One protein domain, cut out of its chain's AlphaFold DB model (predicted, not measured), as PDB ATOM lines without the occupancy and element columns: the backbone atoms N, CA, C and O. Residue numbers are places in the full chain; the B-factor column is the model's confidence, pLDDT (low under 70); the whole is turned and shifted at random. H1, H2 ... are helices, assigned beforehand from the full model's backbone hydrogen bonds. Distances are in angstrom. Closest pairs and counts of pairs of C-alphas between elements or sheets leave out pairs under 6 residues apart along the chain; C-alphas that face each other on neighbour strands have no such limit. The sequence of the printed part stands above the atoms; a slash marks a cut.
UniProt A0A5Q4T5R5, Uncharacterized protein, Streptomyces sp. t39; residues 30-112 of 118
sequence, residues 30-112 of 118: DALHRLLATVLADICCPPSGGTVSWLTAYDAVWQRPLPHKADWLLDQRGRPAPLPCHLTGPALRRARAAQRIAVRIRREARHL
ATOM      1  N   ASP A  30      15.596 -21.072-136.098       91.44
ATOM      2  CA  ASP A  30      16.156 -21.979-135.089       91.44
ATOM      3  C   ASP A  30      17.689 -22.022-135.128       91.44
ATOM      4  O   ASP A  30      18.329 -22.104-134.074       91.44
ATOM      5  N   ALA A  31      18.315 -21.917-136.303       93.19
ATOM      6  CA  ALA A  31      19.757 -21.681-136.388       93.19
ATOM      7  C   ALA A  31      20.154 -20.357-135.727       93.19
ATOM      8  O   ALA A  31      21.168 -20.310-135.024       93.19
ATOM      9  N   LEU A  32      19.346 -19.304-135.881       94.06
ATOM     10  CA  LEU A  32      19.630 -18.024-135.241       94.06
ATOM     11  C   LEU A  32      19.479 -18.085-133.716       94.06
ATOM     12  O   LEU A  32      20.351 -17.595-132.997       94.06
ATOM     13  N   HIS A  33      18.436 -18.746-133.209       94.62
ATOM     14  CA  HIS A  33      18.299 -19.019-131.775       94.62
ATOM     15  C   HIS A  33      19.531 -19.741-131.225       94.62
ATOM     16  O   HIS A  33      20.020 -19.365-130.157       94.62
ATOM     17  N   ARG A  34      20.047 -20.743-131.956       95.69
ATOM     18  CA  ARG A  34      21.213 -21.536-131.531       95.69
ATOM     19  C   ARG A  34      22.456 -20.669-131.504       95.69
ATOM     20  O   ARG A  34      23.160 -20.648-130.504       95.69
ATOM     21  N   LEU A  35      22.677 -19.895-132.567       96.25
ATOM     22  CA  LEU A  35      23.800 -18.970-132.670       96.25
ATOM     23  C   LEU A  35      23.834 -17.984-131.496       96.25
ATOM     24  O   LEU A  35      24.879 -17.826-130.863       96.25
ATOM     25  N   LEU A  36      22.710 -17.324-131.203       96.00
ATOM     26  CA  LEU A  36      22.641 -16.341-130.123       96.00
ATOM     27  C   LEU A  36      22.814 -16.998-128.746       96.00
ATOM     28  O   LEU A  36      23.549 -16.465-127.918       96.00
ATOM     29  N   ALA A  37      22.209 -18.168-128.519       96.00
ATOM     30  CA  ALA A  37      22.379 -18.922-127.277       96.00
ATOM     31  C   ALA A  37      23.829 -19.370-127.056       96.00
ATOM     32  O   ALA A  37      24.378 -19.154-125.979       96.00
ATOM     33  N   THR A  38      24.485 -19.898-128.092       96.44
ATOM     34  CA  THR A  38      25.905 -20.267-128.061       96.44
ATOM     35  C   THR A  38      26.792 -19.070-127.735       96.44
ATOM     36  O   THR A  38      27.644 -19.167-126.862       96.44
ATOM     37  N   VAL A  39      26.594 -17.927-128.401       96.56
ATOM     38  CA  VAL A  39      27.422 -16.734-128.160       96.56
ATOM     39  C   VAL A  39      27.246 -16.203-126.742       96.56
ATOM     40  O   VAL A  39      28.229 -15.831-126.109       96.56
ATOM     41  N   LEU A  40      26.017 -16.164-126.231       95.00
ATOM     42  CA  LEU A  40      25.758 -15.687-124.875       95.00
ATOM     43  C   LEU A  40      26.313 -16.651-123.820       95.00
ATOM     44  O   LEU A  40      26.858 -16.195-122.818       95.00
ATOM     45  N   ALA A  41      26.279 -17.960-124.073       94.44
ATOM     46  CA  ALA A  41      26.962 -18.936-123.231       94.44
ATOM     47  C   ALA A  41      28.493 -18.751-123.257       94.44
ATOM     48  O   ALA A  41      29.115 -18.708-122.199       94.44
ATOM     49  N   ASP A  42      29.096 -18.538-124.434       93.94
ATOM     50  CA  ASP A  42      30.535 -18.247-124.567       93.94
ATOM     51  C   ASP A  42      30.939 -16.966-123.807       93.94
ATOM     52  O   ASP A  42      32.026 -16.880-123.233       93.94
ATOM     53  N   ILE A  43      30.066 -15.953-123.796       93.00
ATOM     54  CA  ILE A  43      30.265 -14.701-123.051       93.00
ATOM     55  C   ILE A  43      30.221 -14.953-121.540       93.00
ATOM     56  O   ILE A  43      31.087 -14.456-120.824       93.00
ATOM     57  N   CYS A  44      29.237 -15.712-121.054       90.56
ATOM     58  CA  CYS A  44      29.025 -15.941-119.622       90.56
ATOM     59  C   CYS A  44      30.013 -16.937-118.997       90.56
ATOM     60  O   CYS A  44      30.224 -16.905-117.786       90.56
ATOM     61  N   CYS A  45      30.600 -17.825-119.800       89.38
ATOM     62  CA  CYS A  45      31.403 -18.943-119.313       89.38
ATOM     63  C   CYS A  45      32.852 -18.829-119.810       89.38
ATOM     64  O   CYS A  45      33.198 -19.411-120.842       89.38
ATOM     65  N   PRO A  46      33.720 -18.088-119.095       84.25
ATOM     66  CA  PRO A  46      35.130 -18.015-119.440       84.25
ATOM     67  C   PRO A  46      35.815 -19.381-119.240       84.25
ATOM     68  O   PRO A  46      35.459 -20.133-118.328       84.25
ATOM     69  N   PRO A  47      36.852 -19.697-120.036       75.88
ATOM     70  CA  PRO A  47      37.575 -20.969-119.943       75.88
ATOM     71  C   PRO A  47      38.329 -21.153-118.617       75.88
ATOM     72  O   PRO A  47      38.660 -22.276-118.257       75.88
ATOM     73  N   SER A  48      38.567 -20.074-117.865       75.56
ATOM     74  CA  SER A  48      39.162 -20.100-116.523       75.56
ATOM     75  C   SER A  48      38.224 -20.634-115.431       75.56
ATOM     76  O   SER A  48      38.625 -20.698-114.273       75.56
ATOM     77  N   GLY A  49      36.986 -20.992-115.785       68.75
ATOM     78  CA  GLY A  49      35.947 -21.417-114.854       68.75
ATOM     79  C   GLY A  49      34.992 -20.274-114.516       68.75
ATOM     80  O   GLY A  49      35.409 -19.157-114.213       68.75
ATOM     81  N   GLY A  50      33.696 -20.565-114.594       70.56
ATOM     82  CA  GLY A  50      32.611 -19.694-114.146       70.56
ATOM     83  C   GLY A  50      31.776 -20.392-113.073       70.56
ATOM     84  O   GLY A  50      31.843 -21.608-112.913       70.56
ATOM     85  N   THR A  51      30.962 -19.628-112.346       75.69
ATOM     86  CA  THR A  51      30.022 -20.165-111.342       75.69
ATOM     87  C   THR A  51      28.853 -20.937-111.960       75.69
ATOM     88  O   THR A  51      28.158 -21.668-111.261       75.69
ATOM     89  N   VAL A  52      28.636 -20.788-113.269       83.88
ATOM     90  CA  VAL A  52      27.565 -21.430-114.035       83.88
ATOM     91  C   VAL A  52      28.182 -22.219-115.186       83.88
ATOM     92  O   VAL A  52      29.081 -21.729-115.874       83.88
ATOM     93  N   SER A  53      27.696 -23.445-115.402       89.56
ATOM     94  CA  SER A  53      28.143 -24.270-116.526       89.56
ATOM     95  C   SER A  53      27.717 -23.658-117.865       89.56
ATOM     96  O   SER A  53      26.661 -23.028-117.962       89.56
ATOM     97  N   TRP A  54      28.500 -23.897-118.921       92.88
ATOM     98  CA  TRP A  54      28.165 -23.433-120.272       92.88
ATOM     99  C   TRP A  54      26.784 -23.920-120.722       92.88
ATOM    100  O   TRP A  54      26.008 -23.141-121.270       92.88
ATOM    101  N   LEU A  55      26.440 -25.180-120.427       93.00
ATOM    102  CA  LEU A  55      25.142 -25.756-120.780       93.00
ATOM    103  C   LEU A  55      23.994 -25.049-120.048       93.00
ATOM    104  O   LEU A  55      22.997 -24.696-120.665       93.00
ATOM    105  N   THR A  56      24.167 -24.754-118.759       92.38
ATOM    106  CA  THR A  56      23.174 -24.000-117.980       92.38
ATOM    107  C   THR A  56      22.978 -22.588-118.535       92.38
ATOM    108  O   THR A  56      21.842 -22.126-118.655       92.38
ATOM    109  N   ALA A  57      24.063 -21.899-118.907       91.44
ATOM    110  CA  ALA A  57      23.980 -20.582-119.535       91.44
ATOM    111  C   ALA A  57      23.276 -20.653-120.901       91.44
ATOM    112  O   ALA A  57      22.403 -19.834-121.193       91.44
ATOM    113  N   TYR A  58      23.614 -21.660-121.709       93.94
ATOM    114  CA  TYR A  58      22.988 -21.912-123.001       93.94
ATOM    115  C   TYR A  58      21.481 -22.142-122.862       93.94
ATOM    116  O   TYR A  58      20.709 -21.452-123.525       93.94
ATOM    117  N   ASP A  59      21.051 -23.041-121.976       93.25
ATOM    118  CA  ASP A  59      19.637 -23.380-121.784       93.25
ATOM    119  C   ASP A  59      18.825 -22.180-121.287       93.25
ATOM    120  O   ASP A  59      17.722 -21.918-121.776       93.25
ATOM    121  N   ALA A  60      19.389 -21.389-120.371       89.69
ATOM    122  CA  ALA A  60      18.746 -20.177-119.870       89.69
ATOM    123  C   ALA A  60      18.517 -19.137-120.979       89.69
ATOM    124  O   ALA A  60      17.473 -18.478-121.016       89.69
ATOM    125  N   VAL A  61      19.473 -18.988-121.900       91.81
ATOM    126  CA  VAL A  61      19.327 -18.105-123.065       91.81
ATOM    127  C   VAL A  61      18.354 -18.710-124.072       91.81
ATOM    128  O   VAL A  61      17.500 -18.009-124.617       91.81
ATOM    129  N   TRP A  62      18.478 -20.011-124.332       92.31
ATOM    130  CA  TRP A  62      17.724 -20.748-125.338       92.31
ATOM    131  C   TRP A  62      16.219 -20.558-125.181       92.31
ATOM    132  O   TRP A  62      15.543 -20.354-126.187       92.31
ATOM    133  N   GLN A  63      15.721 -20.510-123.946       89.50
ATOM    134  CA  GLN A  63      14.296 -20.358-123.639       89.50
ATOM    135  C   GLN A  63      13.721 -18.948-123.859       89.50
ATOM    136  O   GLN A  63      12.520 -18.758-123.701       89.50
ATOM    137  N   ARG A  64      14.532 -17.951-124.231       88.56
ATOM    138  CA  ARG A  64      14.073 -16.561-124.433       88.56
ATOM    139  C   ARG A  64      13.652 -16.278-125.879       88.56
ATOM    140  O   ARG A  64      14.158 -16.933-126.778       88.56
ATOM    141  N   PRO A  65      12.816 -15.277-126.174       90.06
ATOM    142  CA  PRO A  65      12.536 -14.890-127.558       90.06
ATOM    143  C   PRO A  65      13.741 -14.193-128.227       90.06
ATOM    144  O   PRO A  65      14.624 -13.660-127.546       90.06
ATOM    145  N   LEU A  66      13.783 -14.163-129.569       91.06
ATOM    146  CA  LEU A  66      14.891 -13.563-130.341       91.06
ATOM    147  C   LEU A  66      15.237 -12.116-129.939       91.06
ATOM    148  O   LEU A  66      16.427 -11.841-129.778       91.06
ATOM    149  N   PRO A  67      14.269 -11.192-129.739       90.50
ATOM    150  CA  PRO A  67      14.585  -9.825-129.325       90.50
ATOM    151  C   PRO A  67      15.332  -9.765-127.991       90.50
ATOM    152  O   PRO A  67      16.333  -9.067-127.886       90.50
ATOM    153  N   HIS A  68      14.917 -10.567-127.006       89.56
ATOM    154  CA  HIS A  68      15.577 -10.608-125.696       89.56
ATOM    155  C   HIS A  68      17.002 -11.147-125.795       89.56
ATOM    156  O   HIS A  68      17.909 -10.604-125.168       89.56
ATOM    157  N   LYS A  69      17.220 -12.195-126.602       92.94
ATOM    158  CA  LYS A  69      18.573 -12.702-126.869       92.94
ATOM    159  C   LYS A  69      19.442 -11.632-127.542       92.94
ATOM    160  O   LYS A  69      20.608 -11.475-127.200       92.94
ATOM    161  N   ALA A  70      18.882 -10.906-128.510       93.19
ATOM    162  CA  ALA A  70      19.589  -9.851-129.225       93.19
ATOM    163  C   ALA A  70      19.978  -8.690-128.301       93.19
ATOM    164  O   ALA A  70      21.106  -8.209-128.382       93.19
ATOM    165  N   ASP A  71      19.087  -8.271-127.403       92.75
ATOM    166  CA  ASP A  71      19.342  -7.147-126.501       92.75
ATOM    167  C   ASP A  71      20.536  -7.379-125.569       92.75
ATOM    168  O   ASP A  71      21.268  -6.435-125.291       92.75
ATOM    169  N   TRP A  72      20.823  -8.621-125.167       93.38
ATOM    170  CA  TRP A  72      22.011  -8.939-124.360       93.38
ATOM    171  C   TRP A  72      23.345  -8.727-125.087       93.38
ATOM    172  O   TRP A  72      24.387  -8.624-124.443       93.38
ATOM    173  N   LEU A  73      23.338  -8.646-126.420       95.50
ATOM    174  CA  LEU A  73      24.532  -8.355-127.220       95.50
ATOM    175  C   LEU A  73      24.702  -6.861-127.522       95.50
ATOM    176  O   LEU A  73      25.665  -6.477-128.199       95.50
ATOM    177  N   LEU A  74      23.774  -6.029-127.050       95.38
ATOM    178  CA  LEU A  74      23.701  -4.607-127.343       95.38
ATOM    179  C   LEU A  74      23.766  -3.771-126.062       95.38
ATOM    180  O   LEU A  74      23.403  -4.210-124.977       95.38
ATOM    181  N   ASP A  75      24.214  -2.530-126.199       93.38
ATOM    182  CA  ASP A  75      24.128  -1.529-125.147       93.38
ATOM    183  C   ASP A  75      22.715  -0.907-125.073       93.38
ATOM    184  O   ASP A  75      21.806  -1.183-125.872       93.38
ATOM    185  N   GLN A  76      22.528   0.004-124.118       87.31
ATOM    186  CA  GLN A  76      21.270   0.739-123.954       87.31
ATOM    187  C   GLN A  76      20.895   1.564-125.199       87.31
ATOM    188  O   GLN A  76      19.712   1.765-125.473       87.31
ATOM    189  N   ARG A  77      21.881   1.986-126.001       89.06
ATOM    190  CA  ARG A  77      21.693   2.742-127.248       89.06
ATOM    191  C   ARG A  77      21.398   1.834-128.451       89.06
ATOM    192  O   ARG A  77      21.142   2.346-129.541       89.06
ATOM    193  N   GLY A  78      21.402   0.512-128.273       88.31
ATOM    194  CA  GLY A  78      21.210  -0.467-129.342       88.31
ATOM    195  C   GLY A  78      22.439  -0.676-130.223       88.31
ATOM    196  O   GLY A  78      22.303  -1.148-131.351       88.31
ATOM    197  N   ARG A  79      23.628  -0.307-129.742       94.50
ATOM    198  CA  ARG A  79      24.912  -0.544-130.413       94.50
ATOM    199  C   ARG A  79      25.541  -1.833-129.880       94.50
ATOM    200  O   ARG A  79      25.227  -2.216-128.761       94.50
ATOM    201  N   PRO A  80      26.429  -2.500-130.635       96.31
ATOM    202  CA  PRO A  80      27.166  -3.662-130.138       96.31
ATOM    203  C   PRO A  80      27.832  -3.389-128.785       96.31
ATOM    204  O   PRO A  80      28.612  -2.444-128.662       96.31
ATOM    205  N   ALA A  81      27.529  -4.214-127.782       94.44
ATOM    206  CA  ALA A  81      28.168  -4.122-126.475       94.44
ATOM    207  C   ALA A  81      29.668  -4.484-126.559       94.44
ATOM    208  O   ALA A  81      30.085  -5.228-127.451       94.44
ATOM    209  N   PRO A  82      30.523  -4.004-125.646       94.94
ATOM    210  CA  PRO A  82      31.891  -4.502-125.547       94.94
ATOM    211  C   PRO A  82      31.901  -6.022-125.329       94.94
ATOM    212  O   PRO A  82      31.172  -6.537-124.484       94.94
ATOM    213  N   LEU A  83      32.718  -6.744-126.100       94.50
ATOM    214  CA  LEU A  83      32.879  -8.189-125.934       94.50
ATOM    215  C   LEU A  83      33.963  -8.487-124.884       94.50
ATOM    216  O   LEU A  83      34.983  -7.793-124.873       94.50
ATOM    217  N   PRO A  84      33.787  -9.522-124.043       92.75
ATOM    218  CA  PRO A  84      34.804  -9.925-123.079       92.75
ATOM    219  C   PRO A  84      36.141 -10.288-123.734       92.75
ATOM    220  O   PRO A  84      36.175 -10.894-124.808       92.75
ATOM    221  N   CYS A  85      37.247  -9.978-123.056       92.69
ATOM    222  CA  CYS A  85      38.599 -10.236-123.559       92.69
ATOM    223  C   CYS A  85      38.951 -11.728-123.657       92.69
ATOM    224  O   CYS A  85      39.859 -12.086-124.406       92.69
ATOM    225  N   HIS A  86      38.228 -12.608-122.949       91.69
ATOM    226  CA  HIS A  86      38.439 -14.057-123.025       91.69
ATOM    227  C   HIS A  86      37.936 -14.673-124.333       91.69
ATOM    228  O   HIS A  86      38.329 -15.788-124.675       91.69
ATOM    229  N   LEU A  87      37.085 -13.969-125.085       93.12
ATOM    230  CA  LEU A  87      36.665 -14.420-126.404       93.12
ATOM    231  C   LEU A  87      37.790 -14.191-127.411       93.12
ATOM    232  O   LEU A  87      38.109 -13.057-127.770       93.12
ATOM    233  N   THR A  88      38.341 -15.277-127.944       93.31
ATOM    234  CA  THR A  88      39.403 -15.230-128.954       93.31
ATOM    235  C   THR A  88      39.029 -16.027-130.206       93.31
ATOM    236  O   THR A  88      38.058 -16.792-130.238       93.31
ATOM    237  N   GLY A  89      39.769 -15.795-131.297       93.62
ATOM    238  CA  GLY A  89      39.693 -16.599-132.517       93.62
ATOM    239  C   GLY A  89      38.269 -16.773-133.085       93.62
ATOM    240  O   GLY A  89      37.583 -15.776-133.344       93.62
ATOM    241  N   PRO A  90      37.812 -18.017-133.337       94.00
ATOM    242  CA  PRO A  90      36.478 -18.287-133.878       94.00
ATOM    243  C   PRO A  90      35.326 -17.767-133.010       94.00
ATOM    244  O   PRO A  90      34.344 -17.271-133.563       94.00
ATOM    245  N   ALA A  91      35.446 -17.836-131.679       92.81
ATOM    246  CA  ALA A  91      34.397 -17.387-130.763       92.81
ATOM    247  C   ALA A  91      34.190 -15.871-130.858       92.81
ATOM    248  O   ALA A  91      33.062 -15.404-131.003       92.81
ATOM    249  N   LEU A  92      35.284 -15.103-130.925       95.62
ATOM    250  CA  LEU A  92      35.222 -13.656-131.134       95.62
ATOM    251  C   LEU A  92      34.581 -13.289-132.481       95.62
ATOM    252  O   LEU A  92      33.749 -12.383-132.555       95.62
ATOM    253  N   ARG A  93      34.940 -13.996-133.563       96.50
ATOM    254  CA  ARG A  93      34.337 -13.763-134.888       96.50
ATOM    255  C   ARG A  93      32.837 -14.046-134.879       96.50
ATOM    256  O   ARG A  93      32.068 -13.251-135.423       96.50
ATOM    257  N   ARG A  94      32.429 -15.143-134.238       96.50
ATOM    258  CA  ARG A  94      31.026 -15.532-134.073       96.50
ATOM    259  C   ARG A  94      30.256 -14.494-133.254       96.50
ATOM    260  O   ARG A  94      29.195 -14.061-133.693       96.50
ATOM    261  N   ALA A  95      30.822 -14.016-132.147       96.31
ATOM    262  CA  ALA A  95      30.213 -12.981-131.316       96.31
ATOM    263  C   ALA A  95      30.022 -11.657-132.078       96.31
ATOM    264  O   ALA A  95      28.934 -11.085-132.065       96.31
ATOM    265  N   ARG A  96      31.023 -11.212-132.849       96.88
ATOM    266  CA  ARG A  96      30.899 -10.015-133.705       96.88
ATOM    267  C   ARG A  96      29.829 -10.169-134.787       96.88
ATOM    268  O   ARG A  96      29.129  -9.210-135.106       96.88
ATOM    269  N   ALA A  97      29.704 -11.357-135.380       96.50
ATOM    270  CA  ALA A  97      28.637 -11.636-136.339       96.50
ATOM    271  C   ALA A  97      27.258 -11.597-135.667       96.50
ATOM    272  O   ALA A  97      26.354 -10.936-136.177       96.50
ATOM    273  N   ALA A  98      27.128 -12.217-134.494       96.62
ATOM    274  CA  ALA A  98      25.908 -12.198-133.699       96.62
ATOM    275  C   ALA A  98      25.498 -10.775-133.292       96.62
ATOM    276  O   ALA A  98      24.323 -10.445-133.392       96.62
ATOM    277  N   GLN A  99      26.442  -9.893-132.949       97.25
ATOM    278  CA  GLN A  99      26.153  -8.482-132.664       97.25
ATOM    279  C   GLN A  99      25.558  -7.733-133.858       97.25
ATOM    280  O   GLN A  99      24.600  -6.980-133.700       97.25
ATOM    281  N   ARG A 100      26.077  -7.957-135.073       95.94
ATOM    282  CA  ARG A 100      25.492  -7.359-136.288       95.94
ATOM    283  C   ARG A 100      24.063  -7.842-136.514       95.94
ATOM    284  O   ARG A 100      23.195  -7.049-136.872       95.94
ATOM    285  N   ILE A 101      23.816  -9.128-136.274       95.25
ATOM    286  CA  ILE A 101      22.473  -9.699-136.375       95.25
ATOM    287  C   ILE A 101      21.562  -9.130-135.279       95.25
ATOM    288  O   ILE A 101      20.434  -8.752-135.573       95.25
ATOM    289  N   ALA A 102      22.055  -8.980-134.051       95.06
ATOM    290  CA  ALA A 102      21.308  -8.399-132.943       95.06
ATOM    291  C   ALA A 102      20.854  -6.961-133.238       95.06
ATOM    292  O   ALA A 102      19.696  -6.628-132.995       95.06
ATOM    293  N   VAL A 103      21.717  -6.131-133.842       95.12
ATOM    294  CA  VAL A 103      21.340  -4.776-134.293       95.12
ATOM    295  C   VAL A 103      20.175  -4.832-135.282       95.12
ATOM    296  O   VAL A 103      19.219  -4.064-135.146       95.12
ATOM    297  N   ARG A 104      20.220  -5.754-136.255       93.69
ATOM    298  CA  ARG A 104      19.112  -5.966-137.200       93.69
ATOM    299  C   ARG A 104      17.844  -6.384-136.458       93.69
ATOM    300  O   ARG A 104      16.822  -5.734-136.640       93.69
ATOM    301  N   ILE A 105      17.908  -7.414-135.610       91.25
ATOM    302  CA  ILE A 105      16.752  -7.907-134.843       91.25
ATOM    303  C   ILE A 105      16.122  -6.766-134.046       91.25
ATOM    304  O   ILE A 105      14.914  -6.582-134.121       91.25
ATOM    305  N   ARG A 106      16.917  -5.965-133.326       89.19
ATOM    306  CA  ARG A 106      16.397  -4.847-132.528       89.19
ATOM    307  C   ARG A 106      15.744  -3.774-133.391       89.19
ATOM    308  O   ARG A 106      14.732  -3.208-132.987       89.19
ATOM    309  N   ARG A 107      16.298  -3.485-134.573       88.75
ATOM    310  CA  ARG A 107      15.687  -2.554-135.532       88.75
ATOM    311  C   ARG A 107      14.331  -3.072-136.007       88.75
ATOM    312  O   ARG A 107      13.356  -2.339-135.910       88.75
ATOM    313  N   GLU A 108      14.268  -4.317-136.464       87.94
ATOM    314  CA  GLU A 108      13.024  -4.926-136.950       87.94
ATOM    315  C   GLU A 108      11.985  -5.051-135.827       87.94
ATOM    316  O   GLU A 108      10.825  -4.691-136.008       87.94
ATOM    317  N   ALA A 109      12.405  -5.455-134.625       85.12
ATOM    318  CA  ALA A 109      11.528  -5.615-133.469       85.12
ATOM    319  C   ALA A 109      10.826  -4.313-133.047       85.12
ATOM    320  O   ALA A 109       9.693  -4.374-132.581       85.12
ATOM    321  N   ARG A 110      11.442  -3.139-133.259       81.62
ATOM    322  CA  ARG A 110      10.805  -1.828-132.998       81.62
ATOM    323  C   ARG A 110       9.603  -1.544-133.896       81.62
ATOM    324  O   ARG A 110       8.754  -0.742-133.525       81.62
ATOM    325  N   HIS A 111       9.556  -2.145-135.082       76.44
ATOM    326  CA  HIS A 111       8.469  -1.954-136.045       76.44
ATOM    327  C   HIS A 111       7.334  -2.957-135.859       76.44
ATOM    328  O   HIS A 111       6.276  -2.827-136.475       76.44
ATOM    329  N   LEU A 112       7.546  -3.966-135.022       73.75
ATOM    330  CA  LEU A 112       6.543  -4.964-134.741       73.75
ATOM    331  C   LEU A 112       5.598  -4.442-133.638       73.75
ATOM    332  O   LEU A 112       6.042  -3.739-132.730       73.75
TER     333      LEU A 112
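This is residues 30 to 112 of the 118 residues of an uncharacterized protein of Streptomyces sp. t39 (UniProt A0A5Q4T5R5). Helix H1 is the core, crossed by H2 on one side and by the long H4 on the other, with short H3 packed on both H1 and H4. The 83 printed residues have four named helices, H1 to H4 in order, and no named strand: all helix, mostly crossed. The whole is compact, radius of gyration of the C-alphas 12.3 A, but elongated, spanning 40 by 24 by 22 A.

H1, residues 30 to 44, is the hub. It touches H2, residues 54 to 62, at a steep tilt of 47 degrees, opposite ways; the closest C-alphas, of Ala 41 and Tyr 58, are 5.0 A apart. H3, residues 66 to 71, touches H1's residues 33 to 37 alone, closest C-alphas Leu 36 and Lys 69, 6.4 A. H4, residues 89 to 109, touches H1 with residues 91 to 98 alone, closest C-alphas Val 39 and Ala 95, 5.6 A, at a steep 59 degrees. H3 and H4 touch, only just about perpendicular at 72 degrees, closest C-alphas Ala 70 and Ala 102, 4.3 A. H2 and H4 are apart. In H1, H2, H3 and H4 every O i to N i+4 pair is within hydrogen-bond range.

H1 runs 21.0 A from C-alpha 30 at (16.156, -21.979, -135.089), H2 11.9 A, H3 8.7 A, and H4 30.2 A to C-alpha 109 at (11.528, -5.615, -133.469).

The printed part has no cut. The H3 to H4 link, residues 72 to 88, is long. The farthest C-alphas, Ser 48 and His 111, are 40.7 A apart. Residue 49 alone has pLDDT under 70.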